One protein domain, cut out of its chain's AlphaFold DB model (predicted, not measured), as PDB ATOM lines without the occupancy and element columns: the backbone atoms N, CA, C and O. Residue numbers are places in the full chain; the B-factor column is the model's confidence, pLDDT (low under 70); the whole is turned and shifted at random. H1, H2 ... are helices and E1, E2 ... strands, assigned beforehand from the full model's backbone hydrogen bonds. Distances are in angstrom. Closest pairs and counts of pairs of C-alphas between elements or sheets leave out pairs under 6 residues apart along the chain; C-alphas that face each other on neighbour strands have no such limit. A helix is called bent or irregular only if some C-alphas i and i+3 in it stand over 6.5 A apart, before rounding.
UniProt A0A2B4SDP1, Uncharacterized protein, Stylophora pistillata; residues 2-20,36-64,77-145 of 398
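What this domain is: This is residues 2 to 20, 36 to 64 and 77 to 145 of the 398 residues of an uncharacterized protein of Stylophora pistillata (UniProt A0A2B4SDP1). A strongly twisted sheet of four short to medium strands forms the body, with E1 and E6 near the middle and the longer E5 and E4 reaching to one end; beyond the other end of E5 lies a separate two-stranded hairpin, E2 and E3. H1 lies beside the E1 part of the sheet, H2 and H3 lie off the sheet, and the last 17 residues, 129 to 145, form a long tail with no named element. The printed part has 117 residues with three named helices and six named strands, in the order H1 E1 E2 E3 E4 E5 H2 H3 E6; the mixed sheet runs E1 E6 E5 E4. The class is mixed, helices and strands, with under half of the residues in named elements. The whole is compact, with a radius of gyration of the C-alphas of 14.2 A and spans of 42 by 32 by 28 A.

How they stand to each other: H1, residues 2 to 8, is on the four-stranded sheet at a height of 4.7 A, over none of its strands; its closest C-alphas to E1, residues 14 to 17, are those of Thr 2 and Ala 15, 5.6 A apart. E1, an edge strand, is parallel to E6, residues 125 to 128, with N 16 and O 126 at 2.8 A; residues 14 to 15 also pair antiparallel with residues 91 to 92. E6 is antiparallel to E5, residues 77 to 83, with N 125 and O 83 at 2.7 A. E5 is antiparallel to E4, residues 56 to 62, the other edge strand, with N 59 and O 78 at 2.8 A. E2, residues 40 to 44, and E3, residues 47 to 51, form a hairpin, with N 44 and O 47 at 2.8 A; the closest C-alphas of E2 and E5 are those of Arg 40 and Cys 83, 5.3 A apart. H2, residues 94 to 100, and H3, residues 108 to 118, are close but not clearly touching, with C-alphas 100 and 118 at 6.7 A, about perpendicular at 84 degrees. In H1 and H2 every O i to N i+4 pair is within hydrogen-bond range, in H3 5 of 7.

Where its parts are: H1 begins at C-alpha 2, (144.400, 139.106, 137.103), and spans 10.1 A; E1 spans 10.8 A, E2 and E3 13.1 A each, E4 19.0 A and E5 18.8 A. H2 spans 10.0 A. H3 spans 15.8 A and is irregular, with C-alphas 109 and 112 at 7.4 A. E6 spans 9.4 A and ends at C-alpha 128, (149.670, 144.642, 134.668).

The domain as a whole: The two C-alphas farthest apart, of Trp 46 and Ser 64, are 46.0 A apart. Residues 21 to 35 and 65 to 76 are not printed; the gaps between C-alphas are 9.7 A and 13.8 A. Of the links printed whole, none is long. Mean pLDDT of the printed part is 85.3; residues 19 to 20, 61 to 64, 77 and 135 to 144 are under 70.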
ATOM      1  N   THR A   2     143.210 139.669 136.425       76.00
ATOM      2  CA  THR A   2     144.400 139.106 137.103       76.00
ATOM      3  C   THR A   2     144.324 137.588 137.309       76.00
ATOM      4  O   THR A   2     145.293 136.894 137.021       76.00
ATOM      5  N   GLN A   3     143.163 137.054 137.707       78.88
ATOM      6  CA  GLN A   3     142.935 135.604 137.799       78.88
ATOM      7  C   GLN A   3     143.129 134.907 136.439       78.88
ATOM      8  O   GLN A   3     144.017 134.072 136.300       78.88
ATOM      9  N   ASN A   4     142.388 135.335 135.408       82.12
ATOM     10  CA  ASN A   4     142.501 134.780 134.051       82.12
ATOM     11  C   ASN A   4     143.937 134.869 133.497       82.12
ATOM     12  O   ASN A   4     144.375 133.988 132.758       82.12
ATOM     13  N   PHE A   5     144.675 135.933 133.835       85.88
ATOM     14  CA  PHE A   5     146.088 136.070 133.481       85.88
ATOM     15  C   PHE A   5     146.928 134.961 134.122       85.88
ATOM     16  O   PHE A   5     147.687 134.289 133.425       85.88
ATOM     17  N   LEU A   6     146.775 134.743 135.432       88.44
ATOM     18  CA  LEU A   6     147.507 133.707 136.153       88.44
ATOM     19  C   LEU A   6     147.168 132.309 135.638       88.44
ATOM     20  O   LEU A   6     148.076 131.495 135.481       88.44
ATOM     21  N   ASP A   7     145.917 132.027 135.292       86.81
ATOM     22  CA  ASP A   7     145.539 130.717 134.747       86.81
ATOM     23  C   ASP A   7     146.283 130.409 133.432       86.81
ATOM     24  O   ASP A   7     146.744 129.286 133.217       86.81
ATOM     25  N   LYS A   8     146.509 131.433 132.594       86.94
ATOM     26  CA  LYS A   8     147.249 131.328 131.322       86.94
ATOM     27  C   LYS A   8     148.774 131.448 131.462       86.94
ATOM     28  O   LYS A   8     149.501 131.106 130.525       86.94
ATOM     29  N   ARG A   9     149.287 131.975 132.577       88.00
ATOM     30  CA  ARG A   9     150.710 132.314 132.774       88.00
ATOM     31  C   ARG A   9     151.256 131.686 134.056       88.00
ATOM     32  O   ARG A   9     151.427 132.338 135.088       88.00
ATOM     33  N   LYS A  10     151.552 130.385 133.970       90.06
ATOM     34  CA  LYS A  10     152.021 129.550 135.091       90.06
ATOM     35  C   LYS A  10     153.350 130.001 135.705       90.06
ATOM     36  O   LYS A  10     153.602 129.693 136.862       90.06
ATOM     37  N   GLN A  11     154.167 130.760 134.973       91.94
ATOM     38  CA  GLN A  11     155.452 131.268 135.461       91.94
ATOM     39  C   GLN A  11     155.334 132.363 136.534       91.94
ATOM     40  O   GLN A  11     156.328 132.670 137.190       91.94
ATOM     41  N   PHE A  12     154.156 132.981 136.683       95.56
ATOM     42  CA  PHE A  12     153.891 133.969 137.725       95.56
ATOM     43  C   PHE A  12     153.185 133.323 138.916       95.56
ATOM     44  O   PHE A  12     152.270 132.504 138.764       95.56
ATOM     45  N   HIS A  13     153.605 133.734 140.107       97.44
ATOM     46  CA  HIS A  13     153.034 133.309 141.379       97.44
ATOM     47  C   HIS A  13     151.816 134.154 141.770       97.44
ATOM     48  O   HIS A  13     150.893 133.649 142.404       97.44
ATOM     49  N   GLY A  14     151.801 135.427 141.373       96.38
ATOM     50  CA  GLY A  14     150.702 136.353 141.620       96.38
ATOM     51  C   GLY A  14     150.648 137.472 140.586       96.38
ATOM     52  O   GLY A  14     151.534 137.591 139.739       96.38
ATOM     53  N   ALA A  15     149.585 138.266 140.626       94.19
ATOM     54  CA  ALA A  15     149.360 139.384 139.728       94.19
ATOM     55  C   ALA A  15     148.659 140.547 140.445       94.19
ATOM     56  O   ALA A  15     147.810 140.339 141.315       94.19
ATOM     57  N   THR A  16     148.995 141.767 140.041       91.81
ATOM     58  CA  THR A  16     148.377 143.014 140.495       91.81
ATOM     59  C   THR A  16     148.188 143.990 139.332       91.81
ATOM     60  O   THR A  16     148.666 143.751 138.221       91.81
ATOM     61  N   CYS A  17     147.471 145.074 139.591       87.75
ATOM     62  CA  CYS A  17     147.243 146.164 138.655       87.75
ATOM     63  C   CYS A  17     148.171 147.333 138.956       87.75
ATOM     64  O   CYS A  17     148.415 147.641 140.121       87.75
ATOM     65  N   MET A  18     148.653 147.992 137.905       80.38
ATOM     66  CA  MET A  18     149.278 149.305 138.037       80.38
ATOM     67  C   MET A  18     148.244 150.298 138.584       80.38
ATOM     68  O   MET A  18     147.102 150.323 138.123       80.38
ATOM     69  N   GLN A  19     148.622 151.100 139.576       67.38
ATOM     70  CA  GLN A  19     147.823 152.241 140.007       67.38
ATOM     71  C   GLN A  19     147.825 153.275 138.877       67.38
ATOM     72  O   GLN A  19     148.878 153.757 138.461       67.38
ATOM     73  N   GLN A  20     146.645 153.589 138.340       56.25
ATOM     74  CA  GLN A  20     146.496 154.717 137.424       56.25
ATOM     75  C   GLN A  20     146.629 156.006 138.239       56.25
ATOM     76  O   GLN A  20     145.920 156.184 139.227       56.25
ATOM     77  N   GLN A  36     154.510 154.393 139.880       74.81
ATOM     78  CA  GLN A  36     155.521 154.622 140.910       74.81
ATOM     79  C   GLN A  36     155.366 153.712 142.143       74.81
ATOM     80  O   GLN A  36     156.203 153.769 143.042       74.81
ATOM     81  N   SER A  37     154.335 152.863 142.198       86.12
ATOM     82  CA  SER A  37     154.146 151.898 143.281       86.12
ATOM     83  C   SER A  37     155.187 150.767 143.280       86.12
ATOM     84  O   SER A  37     155.854 150.486 142.279       86.12
ATOM     85  N   TRP A  38     155.316 150.090 144.421       92.56
ATOM     86  CA  TRP A  38     156.353 149.083 144.676       92.56
ATOM     87  C   TRP A  38     156.409 147.975 143.614       92.56
ATOM     88  O   TRP A  38     155.373 147.427 143.232       92.56
ATOM     89  N   CYS A  39     157.620 147.598 143.191       93.75
ATOM     90  CA  CYS A  39     157.821 146.474 142.276       93.75
ATOM     91  C   CYS A  39     158.896 145.499 142.759       93.75
ATOM     92  O   CYS A  39     158.648 144.297 142.880       93.75
ATOM     93  N   ARG A  40     160.097 145.992 143.057       94.94
ATOM     94  CA  ARG A  40     161.204 145.149 143.503       94.94
ATOM     95  C   ARG A  40     161.614 145.510 144.917       94.94
ATOM     96  O   ARG A  40     161.684 146.686 145.249       94.94
ATOM     97  N   PHE A  41     161.909 144.507 145.733       96.62
ATOM     98  CA  PHE A  41     162.526 144.712 147.033       96.62
ATOM     99  C   PHE A  41     163.732 143.808 147.258       96.62
ATOM    100  O   PHE A  41     163.827 142.708 146.700       96.62
ATOM    101  N   LEU A  42     164.614 144.282 148.132       96.12
ATOM    102  CA  LEU A  42     165.701 143.526 148.733       96.12
ATOM    103  C   LEU A  42     165.748 143.848 150.227       96.12
ATOM    104  O   LEU A  42     165.694 145.012 150.622       96.12
ATOM    105  N   LYS A  43     165.891 142.821 151.065       96.31
ATOM    106  CA  LYS A  43     166.303 143.014 152.455       96.31
ATOM    107  C   LYS A  43     167.816 142.859 152.537       96.31
ATOM    108  O   LYS A  43     168.333 141.775 152.279       96.31
ATOM    109  N   LYS A  44     168.503 143.908 152.972       94.38
ATOM    110  CA  LYS A  44     169.942 143.904 153.208       94.38
ATOM    111  C   LYS A  44     170.234 144.312 154.642       94.38
ATOM    112  O   LYS A  44     169.975 145.444 155.045       94.38
ATOM    113  N   MET A  45     170.772 143.369 155.413       93.44
ATOM    114  CA  MET A  45     171.034 143.534 156.847       93.44
ATOM    115  C   MET A  45     169.774 144.018 157.589       93.44
ATOM    116  O   MET A  45     168.788 143.282 157.648       93.44
ATOM    117  N   TRP A  46     169.807 145.243 158.116       93.75
ATOM    118  CA  TRP A  46     168.748 145.911 158.873       93.75
ATOM    119  C   TRP A  46     167.881 146.857 158.024       93.75
ATOM    120  O   TRP A  46     167.024 147.555 158.562       93.75
ATOM    121  N   SER A  47     168.081 146.894 156.706       94.94
ATOM    122  CA  SER A  47     167.394 147.796 155.779       94.94
ATOM    123  C   SER A  47     166.584 147.005 154.750       94.94
ATOM    124  O   SER A  47     167.046 145.988 154.227       94.94
ATOM    125  N   VAL A  48     165.376 147.469 154.437       97.12
ATOM    126  CA  VAL A  48     164.575 146.974 153.309       97.12
ATOM    127  C   VAL A  48     164.544 148.051 152.244       97.12
ATOM    128  O   VAL A  48     164.137 149.171 152.521       97.12
ATOM    129  N   HIS A  49     164.975 147.733 151.032       96.56
ATOM    130  CA  HIS A  49     164.960 148.658 149.903       96.56
ATOM    131  C   HIS A  49     163.854 148.245 148.953       96.56
ATOM    132  O   HIS A  49     163.792 147.077 148.574       96.56
ATOM    133  N   ILE A  50     162.989 149.183 148.581       95.94
ATOM    134  CA  ILE A  50     161.868 148.962 147.675       95.94
ATOM    135  C   ILE A  50     161.968 149.969 146.533       95.94
ATOM    136  O   ILE A  50     161.976 151.176 146.755       95.94
ATOM    137  N   ARG A  51     162.030 149.469 145.302       93.31
ATOM    138  CA  ARG A  51     162.138 150.270 144.081       93.31
ATOM    139  C   ARG A  51     160.953 149.986 143.168       93.31
ATOM    140  O   ARG A  51     160.348 148.905 143.207       93.31
ATOM    141  N   ASN A  52     160.602 150.970 142.353       90.56
ATOM    142  CA  ASN A  52     159.516 150.838 141.378       90.56
ATOM    143  C   ASN A  52     159.976 150.171 140.070       90.56
ATOM    144  O   ASN A  52     159.139 149.725 139.287       90.56
ATOM    145  N   ALA A  53     161.287 150.064 139.846       85.94
ATOM    146  CA  ALA A  53     161.864 149.483 138.646       85.94
ATOM    147  C   ALA A  53     161.774 147.951 138.632       85.94
ATOM    148  O   ALA A  53     161.773 147.283 139.668       85.94
ATOM    149  N   GLY A  54     161.710 147.394 137.426       84.31
ATOM    150  CA  GLY A  54     161.724 145.960 137.187       84.31
ATOM    151  C   GLY A  54     161.488 145.631 135.713       84.31
ATOM    152  O   GLY A  54     160.954 146.469 134.983       84.31
ATOM    153  N   PRO A  55     161.842 144.414 135.256       86.75
ATOM    154  CA  PRO A  55     161.781 144.064 133.841       86.75
ATOM    155  C   PRO A  55     160.363 144.176 133.272       86.75
ATOM    156  O   PRO A  55     159.444 143.502 133.751       86.75
ATOM    157  N   VAL A  56     160.200 144.977 132.219       86.88
ATOM    158  CA  VAL A  56     158.936 145.156 131.492       86.88
ATOM    159  C   VAL A  56     158.958 144.344 130.202       86.88
ATOM    160  O   VAL A  56     159.957 144.327 129.483       86.88
ATOM    161  N   LYS A  57     157.858 143.647 129.904       86.12
ATOM    162  CA  LYS A  57     157.678 142.896 128.655       86.12
ATOM    163  C   LYS A  57     156.284 143.106 128.082       86.12
ATOM    164  O   LYS A  57     155.311 143.155 128.833       86.12
ATOM    165  N   ASN A  58     156.193 143.124 126.756       81.50
ATOM    166  CA  ASN A  58     154.918 143.091 126.042       81.50
ATOM    167  C   ASN A  58     154.417 141.650 125.997       81.50
ATOM    168  O   ASN A  58     155.173 140.723 125.698       81.50
ATOM    169  N   VAL A  59     153.146 141.452 126.321       77.00
ATOM    170  CA  VAL A  59     152.504 140.144 126.341       77.00
ATOM    171  C   VAL A  59     151.157 140.252 125.639       77.00
ATOM    172  O   VAL A  59     150.271 140.963 126.102       77.00
ATOM    173  N   ALA A  60     150.964 139.477 124.574       71.81
ATOM    174  CA  ALA A  60     149.660 139.354 123.937       71.81
ATOM    175  C   ALA A  60     148.672 138.639 124.878       71.81
ATOM    176  O   ALA A  60     148.926 137.515 125.343       71.81
ATOM    177  N   LEU A  61     147.535 139.280 125.157       65.62
ATOM    178  CA  LEU A  61     146.381 138.662 125.802       65.62
ATOM    179  C   LEU A  61     145.319 138.339 124.754       65.62
ATOM    180  O   LEU A  61     144.777 139.220 124.094       65.62
ATOM    181  N   GLN A  62     144.977 137.057 124.645       57.50
ATOM    182  CA  GLN A  62     143.761 136.647 123.949       57.50
ATOM    183  C   GLN A  62     142.559 136.994 124.831       57.50
ATOM    184  O   GLN A  62     142.425 136.425 125.928       57.50
ATOM    185  N   LYS A  63     141.696 137.901 124.353       54.25
ATOM    186  CA  LYS A  63     140.364 138.126 124.927       54.25
ATOM    187  C   LYS A  63     139.624 136.785 124.950       54.25
ATOM    188  O   LYS A  63     139.476 136.143 123.915       54.25
ATOM    189  N   SER A  64     139.211 136.315 126.128       45.03
ATOM    190  CA  SER A  64     138.242 135.218 126.190       45.03
ATOM    191  C   SER A  64     136.868 135.824 125.942       45.03
ATOM    192  O   SER A  64     136.400 136.610 126.765       45.03
ATOM    193  N   ASP A  77     147.609 143.690 123.298       63.75
ATOM    194  CA  ASP A  77     148.925 143.726 123.921       63.75
ATOM    195  C   ASP A  77     148.820 144.374 125.301       63.75
ATOM    196  O   ASP A  77     148.252 145.453 125.467       63.75
ATOM    197  N   THR A  78     149.344 143.688 126.315       72.31
ATOM    198  CA  THR A  78     149.494 144.236 127.661       72.31
ATOM    199  C   THR A  78     150.963 144.317 128.026       72.31
ATOM    200  O   THR A  78     151.749 143.429 127.693       72.31
ATOM    201  N   PHE A  79     151.336 145.364 128.750       82.44
ATOM    202  CA  PHE A  79     152.648 145.454 129.369       82.44
ATOM    203  C   PHE A  79     152.592 144.753 130.725       82.44
ATOM    204  O   PHE A  79     151.679 144.979 131.526       82.44
ATOM    205  N   VAL A  80     153.569 143.885 130.970       88.75
ATOM    206  CA  VAL A  80     153.752 143.197 132.245       88.75
ATOM    207  C   VAL A  80     155.098 143.596 132.813       88.75
ATOM    208  O   VAL A  80     156.139 143.269 132.239       88.75
ATOM    209  N   GLN A  81     155.075 144.259 133.963       91.38
ATOM    210  CA  GLN A  81     156.265 144.462 134.776       91.38
ATOM    211  C   GLN A  81     156.418 143.277 135.738       91.38
ATOM    212  O   GLN A  81     155.465 142.871 136.407       91.38
ATOM    213  N   THR A  82     157.606 142.673 135.771       93.75
ATOM    214  CA  THR A  82     157.912 141.557 136.675       93.75
ATOM    215  C   THR A  82     158.463 142.092 137.989       93.75
ATOM    216  O   THR A  82     159.550 142.662 138.028       93.75
ATOM    217  N   CYS A  83     157.712 141.859 139.055       95.50
ATOM    218  CA  CYS A  83     157.936 142.372 140.399       95.50
ATOM    219  C   CYS A  83     158.102 141.210 141.394       95.50
ATOM    220  O   CYS A  83     157.716 140.080 141.095       95.50
ATOM    221  N   ASN A  84     158.652 141.462 142.581       96.25
ATOM    222  CA  ASN A  84     158.690 140.495 143.692       96.25
ATOM    223  C   ASN A  84     157.971 140.997 144.957       96.25
ATOM    224  O   ASN A  84     157.824 140.249 145.921       96.25
ATOM    225  N   VAL A  85     157.466 142.229 144.917       95.88
ATOM    226  CA  VAL A  85     156.555 142.839 145.886       95.88
ATOM    227  C   VAL A  85     155.444 143.555 145.126       95.88
ATOM    228  O   VAL A  85     155.563 143.835 143.934       95.88
ATOM    229  N   ALA A  86     154.349 143.842 145.813       92.25
ATOM    230  CA  ALA A  86     153.318 144.739 145.327       92.25
ATOM    231  C   ALA A  86     152.811 145.610 146.473       92.25
ATOM    232  O   ALA A  86     152.785 145.181 147.630       92.25
ATOM    233  N   GLN A  87     152.376 146.816 146.129       87.12
ATOM    234  CA  GLN A  87     151.678 147.715 147.034       87.12
ATOM    235  C   GLN A  87     150.169 147.597 146.783       87.12
ATOM    236  O   GLN A  87     149.701 147.817 145.668       87.12
ATOM    237  N   GLY A  88     149.398 147.247 147.815       84.19
ATOM    238  CA  GLY A  88     147.940 147.149 147.720       84.19
ATOM    239  C   GLY A  88     147.423 145.784 147.237       84.19
ATOM    240  O   GLY A  88     148.052 144.758 147.505       84.19
ATOM    241  N   PRO A  89     146.242 145.731 146.592       87.06
ATOM    242  CA  PRO A  89     145.578 144.463 146.308       87.06
ATOM    243  C   PRO A  89     146.368 143.568 145.349       87.06
ATOM    244  O   PRO A  89     146.936 144.026 144.356       87.06
ATOM    245  N   ILE A  90     146.362 142.264 145.623       90.75
ATOM    246  CA  ILE A  90     147.017 141.242 144.803       90.75
ATOM    247  C   ILE A  90     146.123 140.013 144.667       90.75
ATOM    248  O   ILE A  90     145.401 139.649 145.591       90.75
ATOM    249  N   VAL A  91     146.223 139.330 143.529       92.69
ATOM    250  CA  VAL A  91     145.771 137.940 143.394       92.69
ATOM    251  C   VAL A  91     147.009 137.060 143.400       92.69
ATOM    252  O   VAL A  91     147.945 137.295 142.641       92.69
ATOM    253  N   ILE A  92     147.028 136.042 144.252       95.19
ATOM    254  CA  ILE A  92     148.148 135.110 144.386       95.19
ATOM    255  C   ILE A  92     147.625 133.679 144.377       95.19
ATOM    256  O   ILE A  92     146.527 133.406 144.864       95.19
ATOM    257  N   ARG A  93     148.400 132.755 143.805       96.38
ATOM    258  CA  ARG A  93     148.025 131.340 143.802       96.38
ATOM    259  C   ARG A  93     147.933 130.808 145.231       96.38
ATOM    260  O   ARG A  93     148.785 131.099 146.072       96.38
ATOM    261  N   LYS A  94     146.900 130.005 145.486       95.69
ATOM    262  CA  LYS A  94     146.581 129.485 146.820       95.69
ATOM    263  C   LYS A  94     147.724 128.663 147.418       95.69
ATOM    264  O   LYS A  94     148.062 128.865 148.578       95.69
ATOM    265  N   ASP A  95     148.328 127.782 146.630       96.56
ATOM    266  CA  ASP A  95     149.459 126.944 147.036       96.56
ATOM    267  C   ASP A  95     150.683 127.788 147.415       96.56
ATOM    268  O   ASP A  95     151.303 127.542 148.447       96.56
ATOM    269  N   VAL A  96     150.982 128.844 146.649       97.06
ATOM    270  CA  VAL A  96     152.072 129.778 146.967       97.06
ATOM    271  C   VAL A  96     151.786 130.537 148.264       97.06
ATOM    272  O   VAL A  96     152.650 130.615 149.138       97.06
ATOM    273  N   PHE A  97     150.573 131.076 148.416       96.69
ATOM    274  CA  PHE A  97     150.162 131.798 149.623       96.69
ATOM    275  C   PHE A  97     150.254 130.916 150.873       96.69
ATOM    276  O   PHE A  97     150.808 131.331 151.890       96.69
ATOM    277  N   GLN A  98     149.771 129.674 150.780       96.44
ATOM    278  CA  GLN A  98     149.842 128.693 151.862       96.44
ATOM    279  C   GLN A  98     151.283 128.279 152.170       96.44
ATOM    280  O   GLN A  98     151.649 128.223 153.340       96.44
ATOM    281  N   LYS A  99     152.120 128.067 151.147       96.94
ATOM    282  CA  LYS A  99     153.539 127.718 151.312       96.94
ATOM    283  C   LYS A  99     154.324 128.794 152.064       96.94
ATOM    284  O   LYS A  99     155.207 128.462 152.847       96.94
ATOM    285  N   ILE A 100     154.016 130.069 151.829       95.81
ATOM    286  CA  ILE A 100     154.651 131.187 152.544       95.81
ATOM    287  C   ILE A 100     154.088 131.326 153.966       95.81
ATOM    288  O   ILE A 100     154.782 131.836 154.845       95.81
ATOM    289  N   GLY A 101     152.870 130.835 154.217       94.44
ATOM    290  CA  GLY A 101     152.212 130.833 155.527       94.44
ATOM    291  C   GLY A 101     151.116 131.889 155.680       94.44
ATOM    292  O   GLY A 101     150.845 132.315 156.796       94.44
ATOM    293  N   GLY A 102     150.523 132.352 154.576       92.19
ATOM    294  CA  GLY A 102     149.429 133.327 154.569       92.19
ATOM    295  C   GLY A 102     149.789 134.700 155.149       92.19
ATOM    296  O   GLY A 102     150.965 134.981 155.379       92.19
ATOM    297  N   LEU A 103     148.797 135.567 155.376       89.44
ATOM    298  CA  LEU A 103     148.983 136.818 156.127       89.44
ATOM    299  C   LEU A 103     149.035 136.520 157.627       89.44
ATOM    300  O   LEU A 103     148.324 135.641 158.108       89.44
ATOM    301  N   MET A 104     149.874 137.256 158.354       86.81
ATOM    302  CA  MET A 104     149.985 137.141 159.806       86.81
ATOM    303  C   MET A 104     149.411 138.380 160.491       86.81
ATOM    304  O   MET A 104     149.594 139.499 160.014       86.81
ATOM    305  N   ASP A 105     148.757 138.163 161.631       81.62
ATOM    306  CA  ASP A 105     148.265 139.233 162.499       81.62
ATOM    307  C   ASP A 105     149.433 140.006 163.145       81.62
ATOM    308  O   ASP A 105     150.561 139.518 163.243       81.62
ATOM    309  N   GLY A 106     149.150 141.219 163.630       79.94
ATOM    310  CA  GLY A 106     150.096 142.018 164.422       79.94
ATOM    311  C   GLY A 106     151.029 142.930 163.618       79.94
ATOM    312  O   GLY A 106     151.850 143.617 164.222       79.94
ATOM    313  N   PHE A 107     150.895 142.977 162.290       84.44
ATOM    314  CA  PHE A 107     151.675 143.866 161.414       84.44
ATOM    315  C   PHE A 107     150.837 144.979 160.773       84.44
ATOM    316  O   PHE A 107     151.411 145.845 160.119       84.44
ATOM    317  N   GLY A 108     149.508 144.988 160.967       79.56
ATOM    318  CA  GLY A 108     148.570 146.019 160.492       79.56
ATOM    319  C   GLY A 108     148.885 146.496 159.071       79.56
ATOM    320  O   GLY A 108     148.872 145.684 158.145       79.56
ATOM    321  N   LYS A 109     149.234 147.781 158.891       78.81
ATOM    322  CA  LYS A 109     149.564 148.365 157.571       78.81
ATOM    323  C   LYS A 109     150.771 147.702 156.875       78.81
ATOM    324  O   LYS A 109     150.846 147.721 155.651       78.81
ATOM    325  N   LEU A 110     151.683 147.071 157.620       87.56
ATOM    326  CA  LEU A 110     152.845 146.352 157.082       87.56
ATOM    327  C   LEU A 110     152.577 144.877 156.768       87.56
ATOM    328  O   LEU A 110     153.482 144.204 156.283       87.56
ATOM    329  N   SER A 111     151.376 144.349 157.016       87.75
ATOM    330  CA  SER A 111     151.100 142.908 156.863       87.75
ATOM    331  C   SER A 111     151.415 142.380 155.461       87.75
ATOM    332  O   SER A 111     151.904 141.262 155.308       87.75
ATOM    333  N   LEU A 112     151.193 143.197 154.427       90.00
ATOM    334  CA  LEU A 112     151.528 142.818 153.057       90.00
ATOM    335  C   LEU A 112     153.046 142.800 152.818       90.00
ATOM    336  O   LEU A 112     153.562 141.846 152.241       90.00
ATOM    337  N   LEU A 113     153.776 143.816 153.294       93.94
ATOM    338  CA  LEU A 113     155.239 143.848 153.193       93.94
ATOM    339  C   LEU A 113     155.881 142.698 153.981       93.94
ATOM    340  O   LEU A 113     156.817 142.064 153.505       93.94
ATOM    341  N   GLU A 114     155.350 142.399 155.165       94.31
ATOM    342  CA  GLU A 114     155.753 141.274 156.011       94.31
ATOM    343  C   GLU A 114     155.635 139.941 155.264       94.31
ATOM    344  O   GLU A 114     156.575 139.139 155.268       94.31
ATOM    345  N   PHE A 115     154.509 139.729 154.575       95.12
ATOM    346  CA  PHE A 115     154.289 138.553 153.739       95.12
ATOM    347  C   PHE A 115     155.339 138.446 152.627       95.12
ATOM    348  O   PHE A 115     155.945 137.386 152.443       95.12
ATOM    349  N   PHE A 116     155.597 139.545 151.912       96.88
ATOM    350  CA  PHE A 116     156.607 139.563 150.856       96.88
ATOM    351  C   PHE A 116     158.019 139.328 151.402       96.88
ATOM    352  O   PHE A 116     158.763 138.550 150.806       96.88
ATOM    353  N   LEU A 117     158.381 139.879 152.561       96.50
ATOM    354  CA  LEU A 117     159.689 139.641 153.181       96.50
ATOM    355  C   LEU A 117     159.946 138.166 153.494       96.50
ATOM    356  O   LEU A 117     161.050 137.680 153.244       96.50
ATOM    357  N   ARG A 118     158.935 137.422 153.967       96.44
ATOM    358  CA  ARG A 118     159.062 135.967 154.187       96.44
ATOM    359  C   ARG A 118     159.358 135.192 152.906       96.44
ATOM    360  O   ARG A 118     159.967 134.127 152.978       96.44
ATOM    361  N   SER A 119     158.980 135.734 151.748       95.94
ATOM    362  CA  SER A 119     159.311 135.149 150.447       95.94
ATOM    363  C   SER A 119     160.754 135.379 150.000       95.94
ATOM    364  O   SER A 119     161.145 134.846 148.970       95.94
ATOM    365  N   LYS A 120     161.535 136.191 150.730       94.69
ATOM    366  CA  LYS A 120     162.946 136.504 150.436       94.69
ATOM    367  C   LYS A 120     163.201 137.076 149.033       94.69
ATOM    368  O   LYS A 120     164.331 137.072 148.564       94.69
ATOM    369  N   GLY A 121     162.163 137.605 148.386       94.00
ATOM    370  CA  GLY A 121     162.248 138.154 147.035       94.00
ATOM    371  C   GLY A 121     162.095 137.115 145.922       94.00
ATOM    372  O   GLY A 121     162.236 137.481 144.758       94.00
ATOM    373  N   ASP A 122     161.749 135.865 146.253       95.12
ATOM    374  CA  ASP A 122     161.620 134.749 145.301       95.12
ATOM    375  C   ASP A 122     160.303 134.778 144.501       95.12
ATOM    376  O   ASP A 122     160.088 133.990 143.569       95.12
ATOM    377  N   LEU A 123     159.372 135.664 144.865       96.88
ATOM    378  CA  LEU A 123     158.094 135.770 144.175       96.88
ATOM    379  C   LEU A 123     158.228 136.438 142.804       96.88
ATOM    380  O   LEU A 123     158.912 137.438 142.641       96.88
ATOM    381  N   LYS A 124     157.490 135.908 141.821       96.69
ATOM    382  CA  LYS A 124     157.265 136.534 140.517       96.69
ATOM    383  C   LYS A 124     155.831 137.032 140.461       96.69
ATOM    384  O   LYS A 124     154.902 136.246 140.256       96.69
ATOM    385  N   ILE A 125     155.663 138.327 140.663       96.06
ATOM    386  CA  ILE A 125     154.396 139.044 140.619       96.06
ATOM    387  C   ILE A 125     154.309 139.797 139.295       96.06
ATOM    388  O   ILE A 125     155.201 140.562 138.944       96.06
ATOM    389  N   ALA A 126     153.237 139.568 138.544       93.81
ATOM    390  CA  ALA A 126     152.944 140.324 137.335       93.81
ATOM    391  C   ALA A 126     152.199 141.612 137.696       93.81
ATOM    392  O   ALA A 126     151.065 141.550 138.163       93.81
ATOM    393  N   LYS A 127     152.799 142.774 137.451       91.56
ATOM    394  CA  LYS A 127     152.126 144.071 137.557       91.56
ATOM    395  C   LYS A 127     151.650 144.481 136.160       91.56
ATOM    396  O   LYS A 127     152.459 144.647 135.248       91.56
ATOM    397  N   LEU A 128     150.330 144.515 135.973       89.00
ATOM    398  CA  LEU A 128     149.670 144.642 134.668       89.00
ATOM    399  C   LEU A 128     149.257 146.095 134.395       89.00
ATOM    400  O   LEU A 128     148.600 146.707 135.238       89.00
ATOM    401  N   GLY A 129     149.575 146.615 133.205       79.56
ATOM    402  CA  GLY A 129     149.264 148.007 132.831       79.56
ATOM    403  C   GLY A 129     147.810 148.292 132.451       79.56
ATOM    404  O   GLY A 129     147.360 149.427 132.564       79.56
ATOM    405  N   PHE A 130     147.048 147.273 132.051       75.19
ATOM    406  CA  PHE A 130     145.656 147.431 131.613       75.19
ATOM    407  C   PHE A 130     144.661 146.775 132.572       75.19
ATOM    408  O   PHE A 130     143.783 146.030 132.147       75.19
ATOM    409  N   CYS A 131     144.790 147.017 133.876       77.00
ATOM    410  CA  CYS A 131     143.741 146.654 134.822       77.00
ATOM    411  C   CYS A 131     143.585 147.687 135.933       77.00
ATOM    412  O   CYS A 131     144.497 148.460 136.203       77.00
ATOM    413  N   ALA A 132     142.410 147.698 136.557       76.69
ATOM    414  CA  ALA A 132     142.083 148.578 137.666       76.69
ATOM    415  C   ALA A 132     141.398 147.773 138.771       76.69
ATOM    416  O   ALA A 132     140.620 146.850 138.500       76.69
ATOM    417  N   TRP A 133     141.691 148.128 140.019       76.38
ATOM    418  CA  TRP A 133     140.955 147.627 141.172       76.38
ATOM    419  C   TRP A 133     139.682 148.442 141.362       76.38
ATOM    420  O   TRP A 133     139.677 149.653 141.160       76.38
ATOM    421  N   THR A 134     138.592 147.789 141.765       73.56
ATOM    422  CA  THR A 134     137.400 148.529 142.176       73.56
ATOM    423  C   THR A 134     137.648 149.169 143.547       73.56
ATOM    424  O   THR A 134     138.321 148.559 144.385       73.56
ATOM    425  N   PRO A 135     137.055 150.342 143.842       65.94
ATOM    426  CA  PRO A 135     137.214 151.006 145.143       65.94
ATOM    427  C   PRO A 135     136.819 150.136 146.348       65.94
ATOM    428  O   PRO A 135     137.273 150.349 147.466       65.94
ATOM    429  N   ARG A 136     135.990 149.104 146.135       64.50
ATOM    430  CA  ARG A 136     135.570 148.154 147.178       64.50
ATOM    431  C   ARG A 136     136.700 147.243 147.678       64.50
ATOM    432  O   ARG A 136     136.533 146.608 148.712       64.50
ATOM    433  N   ILE A 137     137.815 147.150 146.949       66.88
ATOM    434  CA  ILE A 137     138.952 146.267 147.265       66.88
ATOM    435  C   ILE A 137     140.059 147.033 148.020       66.88
ATOM    436  O   ILE A 137     140.932 146.428 148.638       66.88
ATOM    437  N   THR A 138     140.010 148.367 148.044       57.94
ATOM    438  CA  THR A 138     140.981 149.216 148.742       57.94
ATOM    439  C   THR A 138     140.492 149.562 150.146       57.94
ATOM    440  O   THR A 138     140.109 150.697 150.417       57.94
ATOM    441  N   ARG A 139     140.501 148.588 151.062       54.06
ATOM    442  CA  ARG A 139     140.415 148.876 152.499       54.06
ATOM    443  C   ARG A 139     141.695 148.403 153.174       54.06
ATOM    444  O   ARG A 139     141.974 147.210 153.211       54.06
ATOM    445  N   ALA A 140     142.474 149.350 153.689       54.69
ATOM    446  CA  ALA A 140     143.528 149.042 154.641       54.69
ATOM    447  C   ALA A 140     142.846 148.730 155.978       54.69
ATOM    448  O   ALA A 140     142.360 149.637 156.644       54.69
ATOM    449  N   ASP A 141     142.731 147.451 156.313       60.16
ATOM    450  CA  ASP A 141     142.191 146.988 157.588       60.16
ATOM    451  C   ASP A 141     143.356 146.799 158.573       60.16
ATOM    452  O   ASP A 141     144.305 146.069 158.268       60.16
ATOM    453  N   ARG A 142     143.319 147.445 159.750       66.62
ATOM    454  CA  ARG A 142     144.257 147.123 160.848       66.62
ATOM    455  C   ARG A 142     143.870 145.816 161.560       66.62
ATOM    456  O   ARG A 142     144.499 145.425 162.546       66.62
ATOM    457  N   GLY A 143     142.856 145.119 161.054       69.88
ATOM    458  CA  GLY A 143     142.327 143.873 161.572       69.88
ATOM    459  C   GLY A 143     141.747 144.093 162.961       69.88
ATOM    460  O   GLY A 143     140.984 145.022 163.207       69.88
ATOM    461  N   LYS A 144     142.176 143.268 163.919       67.69
ATOM    462  CA  LYS A 144     141.772 143.388 165.331       67.69
ATOM    463  C   LYS A 144     142.228 144.690 166.010       67.69
ATOM    464  O   LYS A 144     141.773 144.967 167.111       67.69
ATOM    465  N   LEU A 145     143.138 145.451 165.393       71.12
ATOM    466  CA  LEU A 145     143.662 146.714 165.926       71.12
ATOM    467  C   LEU A 145     142.945 147.950 165.359       71.12
ATOM    468  O   LEU A 145     143.333 149.076 165.673       71.12
TER     469      LEU A 145